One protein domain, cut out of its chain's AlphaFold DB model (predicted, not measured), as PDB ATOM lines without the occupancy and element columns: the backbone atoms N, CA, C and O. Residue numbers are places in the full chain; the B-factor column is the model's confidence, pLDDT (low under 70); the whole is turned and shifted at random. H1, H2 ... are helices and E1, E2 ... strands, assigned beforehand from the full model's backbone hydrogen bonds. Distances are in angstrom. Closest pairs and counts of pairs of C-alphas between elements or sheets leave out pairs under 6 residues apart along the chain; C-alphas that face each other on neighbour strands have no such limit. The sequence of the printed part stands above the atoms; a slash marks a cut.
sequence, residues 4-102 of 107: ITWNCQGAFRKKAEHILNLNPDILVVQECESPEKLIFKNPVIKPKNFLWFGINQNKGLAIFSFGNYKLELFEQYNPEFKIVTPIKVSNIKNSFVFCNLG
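What this domain is: This is residues 4 to 102 of the 107 residues of the protein "Exodeoxyribonuclease-3" of Flavobacterium glaciei (UniProt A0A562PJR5). What shape do these atoms make? They make a sandwich in which a sheet of four strands, E1 E2 E4 E3, is partly face to face with a sheet of three, E5 E6 E7, nearest at E3 and E5; the small helix H1 grazes the larger sheet. What is it built of? The 99 printed residues run E1 H1 E2 E3 E4 E5 E6 E7, mostly strand, with under half in named elements; the larger sheet is mixed, the other antiparallel. The whole is compact, with a radius of gyration of the C-alphas of 13.1 A and spans of 36 by 33 by 19 A.

How they stand to each other: How does the first sheet begin? E1, residues 4 to 7, is parallel to E2, residues 26 to 32, with N 6 and O 28 2.9 A apart. With H1, residues 16 to 20, they form a strand-helix-strand unit, two parallel neighbours with a helix between, and its crossover is right-handed. H1 has every O i to N i+4 pair within hydrogen-bond range and only grazes the sheet. What follows? E3, residues 49 to 56, and E4, residues 59 to 65, form a hairpin, with N 51 and O 63 2.9 A apart; E4 is also antiparallel to E2, with N 29 and O 62 2.8 A apart. And the second sheet? E5, residues 70 to 73, E6, residues 84 to 90, and E7, residues 95 to 101, form a meander, each antiparallel to the one before, with N 72 and O 88 3.0 A and N 87 and O 98 2.8 A apart. The sheets' best planes are 14 degrees apart, and the closest C-alphas of E3 and E5, Asn 49 and Lys 70, are 6.5 A apart.

Where its parts are: Where do the first and last strands lie? E1 begins at C-alpha 4, (208.982, 222.972, 259.124), and E7 ends at C-alpha 101, (201.982, 211.694, 264.814). Which are long? E3 measures 20.5 A, E4 and E7 19.3 A each, and E6 18.7 A.

The domain as a whole: How large is it? The two C-alphas farthest apart, those of Pro 43 and Glu 80, are 37.9 A apart. Is it continuous? The printed part has no cut, and the link E2 to E3 is long, with 16 residues. Where is confidence low? Residues 39 to 45, 82 to 84 and 101 to 102 have pLDDT under 70.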
ATOM      1  N   ILE A   4     210.251 222.654 259.783       93.00
ATOM      2  CA  ILE A   4     208.982 222.972 259.124       93.00
ATOM      3  C   ILE A   4     208.244 221.668 258.847       93.00
ATOM      4  O   ILE A   4     208.839 220.715 258.348       93.00
ATOM      5  N   THR A   5     206.952 221.633 259.159       91.94
ATOM      6  CA  THR A   5     206.052 220.537 258.791       91.94
ATOM      7  C   THR A   5     204.971 221.057 257.854       91.94
ATOM      8  O   THR A   5     204.468 222.164 258.054       91.94
ATOM      9  N   TRP A   6     204.640 220.295 256.813       91.75
ATOM     10  CA  TRP A   6     203.640 220.695 255.834       91.75
ATOM     11  C   TRP A   6     202.964 219.501 255.157       91.75
ATOM     12  O   TRP A   6     203.618 218.707 254.480       91.75
ATOM     13  N   ASN A   7     201.636 219.423 255.245       90.81
ATOM     14  CA  ASN A   7     200.866 218.560 254.359       90.81
ATOM     15  C   ASN A   7     200.715 219.270 253.010       90.81
ATOM     16  O   ASN A   7     200.013 220.276 252.901       90.81
ATOM     17  N   CYS A   8     201.386 218.749 251.984       90.44
ATOM     18  CA  CYS A   8     201.409 219.386 250.673       90.44
ATOM     19  C   CYS A   8     200.205 219.041 249.788       90.44
ATOM     20  O   CYS A   8     200.093 219.633 248.714       90.44
ATOM     21  N   GLN A   9     199.319 218.124 250.202       90.19
ATOM     22  CA  GLN A   9     198.186 217.628 249.406       90.19
ATOM     23  C   GLN A   9     198.612 217.162 248.001       90.19
ATOM     24  O   GLN A   9     198.023 217.545 246.985       90.19
ATOM     25  N   GLY A  10     199.703 216.396 247.931       87.81
ATOM     26  CA  GLY A  10     200.265 215.900 246.680       87.81
ATOM     27  C   GLY A  10     200.956 216.958 245.812       87.81
ATOM     28  O   GLY A  10     200.963 218.165 246.074       87.81
ATOM     29  N   ALA A  11     201.567 216.476 244.726       87.44
ATOM     30  CA  ALA A  11     202.296 217.285 243.749       87.44
ATOM     31  C   ALA A  11     203.386 218.195 244.361       87.44
ATOM     32  O   ALA A  11     203.628 219.294 243.852       87.44
ATOM     33  N   PHE A  12     204.064 217.739 245.425       89.31
ATOM     34  CA  PHE A  12     205.097 218.505 246.138       89.31
ATOM     35  C   PHE A  12     206.160 219.085 245.199       89.31
ATOM     36  O   PHE A  12     206.571 220.231 245.369       89.31
ATOM     37  N   ARG A  13     206.529 218.356 244.136       86.62
ATOM     38  CA  ARG A  13     207.484 218.818 243.111       86.62
ATOM     39  C   ARG A  13     207.152 220.192 242.512       86.62
ATOM     40  O   ARG A  13     208.055 220.886 242.066       86.62
ATOM     41  N   LYS A  14     205.867 220.574 242.474       87.00
ATOM     42  CA  LYS A  14     205.397 221.862 241.938       87.00
ATOM     43  C   LYS A  14     205.400 222.982 242.978       87.00
ATOM     44  O   LYS A  14     205.261 224.136 242.604       87.00
ATOM     45  N   LYS A  15     205.492 222.641 244.265       88.69
ATOM     46  CA  LYS A  15     205.318 223.577 245.383       88.69
ATOM     47  C   LYS A  15     206.556 223.698 246.280       88.69
ATOM     48  O   LYS A  15     206.587 224.554 247.159       88.69
ATOM     49  N   ALA A  16     207.563 222.849 246.065       87.88
ATOM     50  CA  ALA A  16     208.775 222.780 246.873       87.88
ATOM     51  C   ALA A  16     209.509 224.127 246.965       87.88
ATOM     52  O   ALA A  16     210.019 224.471 248.024       87.88
ATOM     53  N   GLU A  17     209.516 224.926 245.899       86.69
ATOM     54  CA  GLU A  17     210.184 226.232 245.885       86.69
ATOM     55  C   GLU A  17     209.684 227.166 247.000       86.69
ATOM     56  O   GLU A  17     210.488 227.760 247.716       86.69
ATOM     57  N   HIS A  18     208.366 227.225 247.232       88.00
ATOM     58  CA  HIS A  18     207.776 228.104 248.246       88.00
ATOM     59  C   HIS A  18     208.296 227.807 249.651       88.00
ATOM     60  O   HIS A  18     208.603 228.728 250.407       88.00
ATOM     61  N   ILE A  19     208.404 226.523 249.998       89.62
ATOM     62  CA  ILE A  19     208.832 226.122 251.337       89.62
ATOM     63  C   ILE A  19     210.352 226.180 251.487       89.62
ATOM     64  O   ILE A  19     210.857 226.482 252.566       89.62
ATOM     65  N   LEU A  20     211.093 225.941 250.403       88.31
ATOM     66  CA  LEU A  20     212.553 225.966 250.419       88.31
ATOM     67  C   LEU A  20     213.115 227.386 250.490       88.31
ATOM     68  O   LEU A  20     214.150 227.578 251.124       88.31
ATOM     69  N   ASN A  21     212.384 228.391 249.996       89.12
ATOM     70  CA  ASN A  21     212.711 229.808 250.206       89.12
ATOM     71  C   ASN A  21     212.712 230.218 251.692       89.12
ATOM     72  O   ASN A  21     213.317 231.223 252.061       89.12
ATOM     73  N   LEU A  22     212.091 229.425 252.573       90.44
ATOM     74  CA  LEU A  22     212.159 229.639 254.020       90.44
ATOM     75  C   LEU A  22     213.465 229.129 254.641       90.44
ATOM     76  O   LEU A  22     213.666 229.329 255.841       90.44
ATOM     77  N   ASN A  23     214.355 228.496 253.873       89.94
ATOM     78  CA  ASN A  23     215.612 227.907 254.340       89.94
ATOM     79  C   ASN A  23     215.421 226.989 255.574       89.94
ATOM     80  O   ASN A  23     215.928 227.309 256.656       89.94
ATOM     81  N   PRO A  24     214.633 225.895 255.470       91.81
ATOM     82  CA  PRO A  24     214.473 224.936 256.564       91.81
ATOM     83  C   PRO A  24     215.768 224.152 256.817       91.81
ATOM     84  O   PRO A  24     216.437 223.735 255.877       91.81
ATOM     85  N   ASP A  25     216.085 223.879 258.085       91.12
ATOM     86  CA  ASP A  25     217.120 222.895 258.437       91.12
ATOM     87  C   ASP A  25     216.587 221.471 258.230       91.12
ATOM     88  O   ASP A  25     217.294 220.608 257.705       91.12
ATOM     89  N   ILE A  26     215.333 221.249 258.646       91.75
ATOM     90  CA  ILE A  26     214.592 219.993 258.518       91.75
ATOM     91  C   ILE A  26     213.191 220.312 257.997       91.75
ATOM     92  O   ILE A  26     212.517 221.207 258.514       91.75
ATOM     93  N   LEU A  27     212.744 219.567 256.993       92.69
ATOM     94  CA  LEU A  27     211.423 219.694 256.391       92.69
ATOM     95  C   LEU A  27     210.705 218.345 256.427       92.69
ATOM     96  O   LEU A  27     211.193 217.370 255.863       92.69
ATOM     97  N   VAL A  28     209.536 218.308 257.053       91.75
ATOM     98  CA  VAL A  28     208.646 217.146 257.129       91.75
ATOM     99  C   VAL A  28     207.459 217.414 256.206       91.75
ATOM    100  O   VAL A  28     206.709 218.361 256.428       91.75
ATOM    101  N   VAL A  29     207.286 216.611 255.161       91.00
ATOM    102  CA  VAL A  29     206.232 216.787 254.157       91.00
ATOM    103  C   VAL A  29     205.296 215.587 254.170       91.00
ATOM    104  O   VAL A  29     205.703 214.482 253.805       91.00
ATOM    105  N   GLN A  30     204.041 215.797 254.565       89.00
ATOM    106  CA  GLN A  30     202.993 214.780 254.432       89.00
ATOM    107  C   GLN A  30     202.382 214.811 253.025       89.00
ATOM    108  O   GLN A  30     202.398 215.845 252.347       89.00
ATOM    109  N   GLU A  31     201.845 213.668 252.595       88.94
ATOM    110  CA  GLU A  31     201.298 213.450 251.246       88.94
ATOM    111  C   GLU A  31     202.290 213.795 250.124       88.94
ATOM    112  O   GLU A  31     201.920 214.240 249.038       88.94
ATOM    113  N   CYS A  32     203.577 213.589 250.397       89.06
ATOM    114  CA  CYS A  32     204.663 213.836 249.470       89.06
ATOM    115  C   CYS A  32     204.835 212.660 248.505       89.06
ATOM    116  O   CYS A  32     204.845 211.493 248.905       89.06
ATOM    117  N   GLU A  33     205.050 212.980 247.233       89.12
ATOM    118  CA  GLU A  33     205.501 212.016 246.230       89.12
ATOM    119  C   GLU A  33     206.885 211.462 246.606       89.12
ATOM    120  O   GLU A  33     207.644 212.114 247.331       89.12
ATOM    121  N   SER A  34     207.223 210.268 246.108       85.56
ATOM    122  CA  SER A  34     208.544 209.672 246.326       85.56
ATOM    123  C   SER A  34     209.648 210.644 245.883       85.56
ATOM    124  O   SER A  34     209.556 211.186 244.775       85.56
ATOM    125  N   PRO A  35     210.709 210.839 246.693       80.19
ATOM    126  CA  PRO A  35     211.876 211.634 246.332       80.19
ATOM    127  C   PRO A  35     212.503 211.249 244.992       80.19
ATOM    128  O   PRO A  35     213.043 212.111 244.311       80.19
ATOM    129  N   GLU A  36     212.362 209.993 244.563       77.62
ATOM    130  CA  GLU A  36     212.825 209.523 243.249       77.62
ATOM    131  C   GLU A  36     212.106 210.214 242.078       77.62
ATOM    132  O   GLU A  36     212.680 210.397 241.007       77.62
ATOM    133  N   LYS A  37     210.854 210.642 242.283       72.06
ATOM    134  CA  LYS A  37     210.080 211.437 241.314       72.06
ATOM    135  C   LYS A  37     210.313 212.936 241.453       72.06
ATOM    136  O   LYS A  37     209.883 213.703 240.585       72.06
ATOM    137  N   LEU A  38     210.947 213.376 242.540       71.19
ATOM    138  CA  LEU A  38     211.238 214.785 242.760       71.19
ATOM    139  C   LEU A  38     212.408 215.189 241.864       71.19
ATOM    140  O   LEU A  38     213.577 215.145 242.238       71.19
ATOM    141  N   ILE A  39     212.081 215.627 240.650       64.25
ATOM    142  CA  ILE A  39     213.030 216.346 239.804       64.25
ATOM    143  C   ILE A  39     213.172 217.749 240.399       64.25
ATOM    144  O   ILE A  39     212.432 218.667 240.039       64.25
ATOM    145  N   PHE A  40     214.118 217.913 241.325       64.31
ATOM    146  CA  PHE A  40     214.582 219.226 241.764       64.31
ATOM    147  C   PHE A  40     215.299 219.887 240.582       64.31
ATOM    148  O   PHE A  40     216.508 219.731 240.398       64.31
ATOM    149  N   LYS A  41     214.543 220.563 239.710       55.69
ATOM    150  CA  LYS A  41     215.121 221.383 238.640       55.69
ATOM    151  C   LYS A  41     215.964 222.484 239.315       55.69
ATOM    152  O   LYS A  41     215.481 223.127 240.236       55.69
ATOM    153  N   ASN A  42     217.234 222.601 238.920       51.16
ATOM    154  CA  ASN A  42     218.269 223.554 239.377       51.16
ATOM    155  C   ASN A  42     217.784 224.904 239.963       51.16
ATOM    156  O   ASN A  42     216.853 225.475 239.406       51.16
ATOM    157  N   PRO A  43     218.513 225.541 240.910       54.53
ATOM    158  CA  PRO A  43     219.389 225.025 241.956       54.53
ATOM    159  C   PRO A  43     218.587 225.009 243.265       54.53
ATOM    160  O   PRO A  43     218.927 225.661 244.247       54.53
ATOM    161  N   VAL A  44     217.453 224.316 243.261       61.00
ATOM    162  CA  VAL A  44     216.677 224.118 244.478       61.00
ATOM    163  C   VAL A  44     217.538 223.277 245.417       61.00
ATOM    164  O   VAL A  44     217.969 222.185 245.040       61.00
ATOM    165  N   ILE A  45     217.866 223.840 246.585       69.69
ATOM    166  CA  ILE A  45     218.745 223.254 247.603       69.69
ATOM    167  C   ILE A  45     218.433 221.761 247.712       69.69
ATOM    168  O   ILE A  45     217.313 221.379 248.045       69.69
ATOM    169  N   LYS A  46     219.406 220.910 247.378       79.19
ATOM    170  CA  LYS A  46     219.220 219.465 247.488       79.19
ATOM    171  C   LYS A  46     219.325 219.065 248.958       79.19
ATOM    172  O   LYS A  46     220.229 219.551 249.645       79.19
ATOM    173  N   PRO A  47     218.442 218.186 249.450       86.94
ATOM    174  CA  PRO A  47     218.592 217.652 250.792       86.94
ATOM    175  C   PRO A  47     219.906 216.867 250.883       86.94
ATOM    176  O   PRO A  47     220.239 216.097 249.983       86.94
ATOM    177  N   LYS A  48     220.655 217.058 251.973       87.69
ATOM    178  CA  LYS A  48     221.871 216.283 252.263       87.69
ATOM    179  C   LYS A  48     221.544 214.877 252.756       87.69
ATOM    180  O   LYS A  48     222.342 213.963 252.587       87.69
ATOM    181  N   ASN A  49     220.391 214.721 253.399       88.50
ATOM    182  CA  ASN A  49     219.877 213.447 253.876       88.50
ATOM    183  C   ASN A  49     218.345 213.479 253.809       88.50
ATOM    184  O   ASN A  49     217.742 214.542 253.989       88.50
ATOM    185  N   PHE A  50     217.715 212.340 253.546       90.56
ATOM    186  CA  PHE A  50     216.269 212.219 253.579       90.56
ATOM    187  C   PHE A  50     215.829 210.822 254.014       90.56
ATOM    188  O   PHE A  50     216.522 209.834 253.791       90.56
ATOM    189  N   LEU A  51     214.637 210.757 254.596       90.00
ATOM    190  CA  LEU A  51     213.889 209.529 254.821       90.00
ATOM    191  C   LEU A  51     212.534 209.670 254.139       90.00
ATOM    192  O   LEU A  51     211.942 210.751 254.143       90.00
ATOM    193  N   TRP A  52     212.037 208.591 253.547       88.69
ATOM    194  CA  TRP A  52     210.717 208.579 252.933       88.69
ATOM    195  C   TRP A  52     209.970 207.300 253.278       88.69
ATOM    196  O   TRP A  52     210.525 206.206 253.201       88.69
ATOM    197  N   PHE A  53     208.703 207.464 253.640       85.69
ATOM    198  CA  PHE A  53     207.807 206.393 254.048       85.69
ATOM    199  C   PHE A  53     206.502 206.557 253.275       85.69
ATOM    200  O   PHE A  53     205.719 207.454 253.570       85.69
ATOM    201  N   GLY A  54     206.243 205.729 252.267       80.25
ATOM    202  CA  GLY A  54     205.008 205.833 251.488       80.25
ATOM    203  C   GLY A  54     204.400 204.490 251.138       80.25
ATOM    204  O   GLY A  54     205.077 203.467 251.138       80.25
ATOM    205  N   ILE A  55     203.098 204.513 250.841       74.88
ATOM    206  CA  ILE A  55     202.350 203.334 250.359       74.88
ATOM    207  C   ILE A  55     202.651 203.112 248.883       74.88
ATOM    208  O   ILE A  55     202.753 201.987 248.407       74.88
ATOM    209  N   ASN A  56     202.739 204.213 248.141       82.19
ATOM    210  CA  ASN A  56     202.988 204.227 246.714       82.19
ATOM    211  C   ASN A  56     203.874 205.428 246.369       82.19
ATOM    212  O   ASN A  56     204.069 206.336 247.173       82.19
ATOM    213  N   GLN A  57     204.379 205.466 245.139       83.81
ATOM    214  CA  GLN A  57     205.303 206.514 244.698       83.81
ATOM    215  C   GLN A  57     204.696 207.933 244.663       83.81
ATOM    216  O   GLN A  57     205.422 208.887 244.398       83.81
ATOM    217  N   ASN A  58     203.387 208.092 244.868       83.75
ATOM    218  CA  ASN A  58     202.684 209.372 244.768       83.75
ATOM    219  C   ASN A  58     202.266 209.937 246.137       83.75
ATOM    220  O   ASN A  58     201.998 211.133 246.220       83.75
ATOM    221  N   LYS A  59     202.197 209.109 247.190       83.81
ATOM    222  CA  LYS A  59     201.718 209.513 248.519       83.81
ATOM    223  C   LYS A  59     202.545 208.843 249.618       83.81
ATOM    224  O   LYS A  59     202.569 207.616 249.746       83.81
ATOM    225  N   GLY A  60     203.183 209.673 250.432       87.81
ATOM    226  CA  GLY A  60     203.943 209.258 251.602       87.81
ATOM    227  C   GLY A  60     204.343 210.430 252.493       87.81
ATOM    228  O   GLY A  60     203.948 211.575 252.276       87.81
ATOM    229  N   LEU A  61     205.138 210.128 253.507       88.38
ATOM    230  CA  LEU A  61     205.796 211.059 254.404       88.38
ATOM    231  C   LEU A  61     207.257 211.192 253.975       88.38
ATOM    232  O   LEU A  61     208.005 210.217 254.013       88.38
ATOM    233  N   ALA A  62     207.672 212.392 253.586       90.25
ATOM    234  CA  ALA A  62     209.066 212.697 253.284       90.25
ATOM    235  C   ALA A  62     209.669 213.556 254.392       90.25
ATOM    236  O   ALA A  62     209.040 214.500 254.862       90.25
ATOM    237  N   ILE A  63     210.893 213.251 254.804       91.62
ATOM    238  CA  ILE A  63     211.620 214.018 255.811       91.62
ATOM    239  C   ILE A  63     212.978 214.342 255.232       91.62
ATOM    240  O   ILE A  63     213.779 213.452 254.972       91.62
ATOM    241  N   PHE A  64     213.214 215.624 255.007       92.00
ATOM    242  CA  PHE A  64     214.399 216.154 254.359       92.00
ATOM    243  C   PHE A  64     215.247 216.914 255.371       92.00
ATOM    244  O   PHE A  64     214.728 217.688 256.172       92.00
ATOM    245  N   SER A  65     216.558 216.728 255.300       92.56
ATOM    246  CA  SER A  65     217.553 217.514 256.023       92.56
ATOM    247  C   SER A  65     218.392 218.288 255.016       92.56
ATOM    248  O   SER A  65     219.005 217.698 254.123       92.56
ATOM    249  N   PHE A  66     218.422 219.612 255.153       90.00
ATOM    250  CA  PHE A  66     219.235 220.504 254.316       90.00
ATOM    251  C   PHE A  66     220.496 220.984 255.049       90.00
ATOM    252  O   PHE A  66     221.495 221.345 254.422       90.00
ATOM    253  N   GLY A  67     220.468 220.945 256.383       84.81
ATOM    254  CA  GLY A  67     221.597 221.280 257.245       84.81
ATOM    255  C   GLY A  67     222.530 220.095 257.514       84.81
ATOM    256  O   GLY A  67     222.598 219.124 256.767       84.81
ATOM    257  N   ASN A  68     223.261 220.162 258.627       88.06
ATOM    258  CA  ASN A  68     224.211 219.121 259.046       88.06
ATOM    259  C   ASN A  68     223.561 218.067 259.962       88.06
ATOM    260  O   ASN A  68     224.234 217.495 260.820       88.06
ATOM    261  N   TYR A  69     222.249 217.856 259.824       91.12
ATOM    262  CA  TYR A  69     221.514 216.873 260.613       91.12
ATOM    263  C   TYR A  69     221.450 215.538 259.875       91.12
ATOM    264  O   TYR A  69     221.022 215.477 258.719       91.12
ATOM    265  N   LYS A  70     221.848 214.466 260.558       91.44
ATOM    266  CA  LYS A  70     221.633 213.091 260.120       91.44
ATOM    267  C   LYS A  70     220.253 212.637 260.582       91.44
ATOM    268  O   LYS A  70     219.873 212.869 261.730       91.44
ATOM    269  N   LEU A  71     219.530 212.009 259.665       91.00
ATOM    270  CA  LEU A  71     218.232 211.398 259.902       91.00
ATOM    271  C   LEU A  71     218.416 209.886 259.912       91.00
ATOM    272  O   LEU A  71     218.999 209.333 258.978       91.00
ATOM    273  N   GLU A  72     217.931 209.236 260.961       90.38
ATOM    274  CA  GLU A  72     217.934 207.781 261.099       90.38
ATOM    275  C   GLU A  72     216.581 207.336 261.642       90.38
ATOM    276  O   GLU A  72     216.023 207.966 262.542       90.38
ATOM    277  N   LEU A  73     216.047 206.248 261.098       86.19
ATOM    278  CA  LEU A  73     214.877 205.611 261.682       86.19
ATOM    279  C   LEU A  73     215.245 205.102 263.078       86.19
ATOM    280  O   LEU A  73     216.303 204.498 263.260       86.19
ATOM    281  N   PHE A  74     214.408 205.387 264.071       82.88
ATOM    282  CA  PHE A  74     214.675 204.944 265.432       82.88
ATOM    283  C   PHE A  74     214.552 203.415 265.525       82.88
ATOM    284  O   PHE A  74     213.653 202.831 264.927       82.88
ATOM    285  N   GLU A  75     215.438 202.770 266.287       74.31
ATOM    286  CA  GLU A  75     215.568 201.300 266.343       74.31
ATOM    287  C   GLU A  75     214.278 200.586 266.770       74.31
ATOM    288  O   GLU A  75     214.018 199.464 266.355       74.31
ATOM    289  N   GLN A  76     213.438 201.257 267.562       74.12
ATOM    290  CA  GLN A  76     212.149 200.737 268.022       74.12
ATOM    291  C   GLN A  76     210.990 201.062 267.066       74.12
ATOM    292  O   GLN A  76     209.826 201.053 267.473       74.12
ATOM    293  N   TYR A  77     211.277 201.392 265.804       76.25
ATOM    294  CA  TYR A  77     210.232 201.564 264.804       76.25
ATOM    295  C   TYR A  77     209.491 200.248 264.583       76.25
ATOM    296  O   TYR A  77     210.062 199.256 264.132       76.25
ATOM    297  N   ASN A  78     208.193 200.268 264.865       74.69
ATOM    298  CA  ASN A  78     207.299 199.175 264.546       74.69
ATOM    299  C   ASN A  78     206.392 199.609 263.379       74.69
ATOM    300  O   ASN A  78     205.556 200.496 263.574       74.69
ATOM    301  N   PRO A  79     206.526 198.999 262.187       71.00
ATOM    302  CA  PRO A  79     205.729 199.356 261.012       71.00
ATOM    303  C   PRO A  79     204.222 199.099 261.186       71.00
ATOM    304  O   PRO A  79     203.420 199.690 260.462       71.00
ATOM    305  N   GLU A  80     203.819 198.285 262.168       73.19
ATOM    306  CA  GLU A  80     202.408 198.106 262.535       73.19
ATOM    307  C   GLU A  80     201.806 199.398 263.112       73.19
ATOM    308  O   GLU A  80     200.620 199.683 262.919       73.19
ATOM    309  N   PHE A  81     202.625 200.246 263.749       70.75
ATOM    310  CA  PHE A  81     202.220 201.578 264.198       70.75
ATOM    311  C   PHE A  81     202.307 202.585 263.057       70.75
ATOM    312  O   PHE A  81     203.088 203.534 263.057       70.75
ATOM    313  N   LYS A  82     201.375 202.421 262.125       64.31
ATOM    314  CA  LYS A  82     201.087 203.278 260.968       64.31
ATOM    315  C   LYS A  82     200.930 204.777 261.259       64.31
ATOM    316  O   LYS A  82     200.843 205.570 260.330       64.31
ATOM    317  N   ILE A  83     200.852 205.169 262.525       60.47
ATOM    318  CA  ILE A  83     200.611 206.543 262.978       60.47
ATOM    319  C   ILE A  83     201.914 207.221 263.429       60.47
ATOM    320  O   ILE A  83     201.975 208.448 263.483       60.47
ATOM    321  N   VAL A  84     202.957 206.442 263.745       69.25
ATOM    322  CA  VAL A  84     204.165 206.944 264.405       69.25
ATOM    323  C   VAL A  84     205.399 206.640 263.568       69.25
ATOM    324  O   VAL A  84     205.751 205.483 263.361       69.25
ATOM    325  N   THR A  85     206.110 207.691 263.163       77.38
ATOM    326  CA  THR A  85     207.462 207.560 262.599       77.38
ATOM    327  C   THR A  85     208.456 208.224 263.544       77.38
ATOM    328  O   THR A  85     208.638 209.443 263.466       77.38
ATOM    329  N   PRO A  86     209.069 207.459 264.467       84.69
ATOM    330  CA  PRO A  86     210.124 207.954 265.329       84.69
ATOM    331  C   PRO A  86     211.427 208.029 264.531       84.69
ATOM    332  O   PRO A  86     211.931 207.030 264.017       84.69
ATOM    333  N   ILE A  87     211.981 209.230 264.423       87.12
ATOM    334  CA  ILE A  87     213.240 209.489 263.731       87.12
ATOM    335  C   ILE A  87     214.211 210.108 264.705       87.12
ATOM    336  O   ILE A  87     213.927 211.117 265.350       87.12
ATOM    337  N   LYS A  88     215.394 209.515 264.774       89.19
ATOM    338  CA  LYS A  88     216.532 210.114 265.441       89.19
ATOM    339  C   LYS A  88     217.102 211.193 264.532       89.19
ATOM    340  O   LYS A  88     217.518 210.935 263.402       89.19
ATOM    341  N   VAL A  89     217.129 212.411 265.051       89.56
ATOM    342  CA  VAL A  89     217.759 213.562 264.421       89.56
ATOM    343  C   VAL A  89     219.008 213.893 265.219       89.56
ATOM    344  O   VAL A  89     218.942 214.119 266.428       89.56
ATOM    345  N   SER A  90     220.162 213.915 264.559       91.25
ATOM    346  CA  SER A  90     221.439 214.143 265.239       91.25
ATOM    347  C   SER A  90     222.367 215.056 264.453       91.25
ATOM    348  O   SER A  90     222.343 215.087 263.226       91.25
ATOM    349  N   ASN A  91     223.191 215.817 265.166       88.75
ATOM    350  CA  ASN A  91     224.360 216.504 264.628       88.75
ATOM    351  C   ASN A  91     225.551 216.301 265.586       88.75
ATOM    352  O   ASN A  91     225.452 215.544 266.546       88.75
ATOM    353  N   ILE A  92     226.674 216.986 265.348       85.62
ATOM    354  CA  ILE A  92     227.903 216.838 266.154       85.62
ATOM    355  C   ILE A  92     227.695 217.202 267.640       85.62
ATOM    356  O   ILE A  92     228.422 216.708 268.493       85.62
ATOM    357  N   LYS A  93     226.735 218.079 267.959       85.38
ATOM    358  CA  LYS A  93     226.542 218.623 269.314       85.38
ATOM    359  C   LYS A  93     225.344 218.024 270.052       85.38
ATOM    360  O   LYS A  93     225.408 217.880 271.263       85.38
ATOM    361  N   ASN A  94     224.261 217.710 269.339       85.69
ATOM    362  CA  ASN A  94     222.962 217.381 269.919       85.69
ATOM    363  C   ASN A  94     222.299 216.209 269.180       85.69
ATOM    364  O   ASN A  94     222.429 216.074 267.959       85.69
ATOM    365  N   SER A  95     221.490 215.433 269.902       87.75
ATOM    366  CA  SER A  95     220.583 214.434 269.326       87.75
ATOM    367  C   SER A  95     219.217 214.472 269.999       87.75
ATOM    368  O   SER A  95     219.143 214.591 271.219       87.75
ATOM    369  N   PHE A  96     218.150 214.322 269.218       85.94
ATOM    370  CA  PHE A  96     216.779 214.209 269.713       85.94
ATOM    371  C   PHE A  96     215.982 213.200 268.880       85.94
ATOM    372  O   PHE A  96     216.365 212.860 267.759       85.94
ATOM    373  N   VAL A  97     214.870 212.719 269.433       85.75
ATOM    374  CA  VAL A  97     213.912 211.870 268.716       85.75
ATOM    375  C   VAL A  97     212.714 212.727 268.328       85.75
ATOM    376  O   VAL A  97     212.110 213.385 269.172       85.75
ATOM    377  N   PHE A  98     212.394 212.739 267.040       83.06
ATOM    378  CA  PHE A  98     211.203 213.364 266.489       83.06
ATOM    379  C   PHE A  98     210.181 212.278 266.165       83.06
ATOM    380  O   PHE A  98     210.444 211.413 265.333       83.06
ATOM    381  N   CYS A  99     209.019 212.331 266.809       80.31
ATOM    382  CA  CYS A  99     207.901 211.446 266.510       80.31
ATOM    383  C   CYS A  99     206.855 212.229 265.726       80.31
ATOM    384  O   CYS A  99     206.169 213.084 266.288       80.31
ATOM    385  N   ASN A 100     206.721 211.936 264.434       75.19
ATOM    386  CA  ASN A 100     205.576 212.432 263.682       75.19
ATOM    387  C   ASN A 100     204.341 211.612 264.067       75.19
ATOM    388  O   ASN A 100     204.370 210.390 263.925       75.19
ATOM    389  N   LEU A 101     203.287 212.287 264.532       69.25
ATOM    390  CA  LEU A 101     201.982 211.694 264.814       69.25
ATOM    391  C   LEU A 101     201.009 212.122 263.717       69.25
ATOM    392  O   LEU A 101     200.605 213.281 263.647       69.25
ATOM    393  N   GLY A 102     200.655 211.189 262.845       63.19
ATOM    394  CA  GLY A 102     199.671 211.401 261.788       63.19
ATOM    395  C   GLY A 102     199.384 210.086 261.085       63.19
ATOM    396  O   GLY A 102     200.277 209.250 260.974       63.19
TER     397      GLY A 102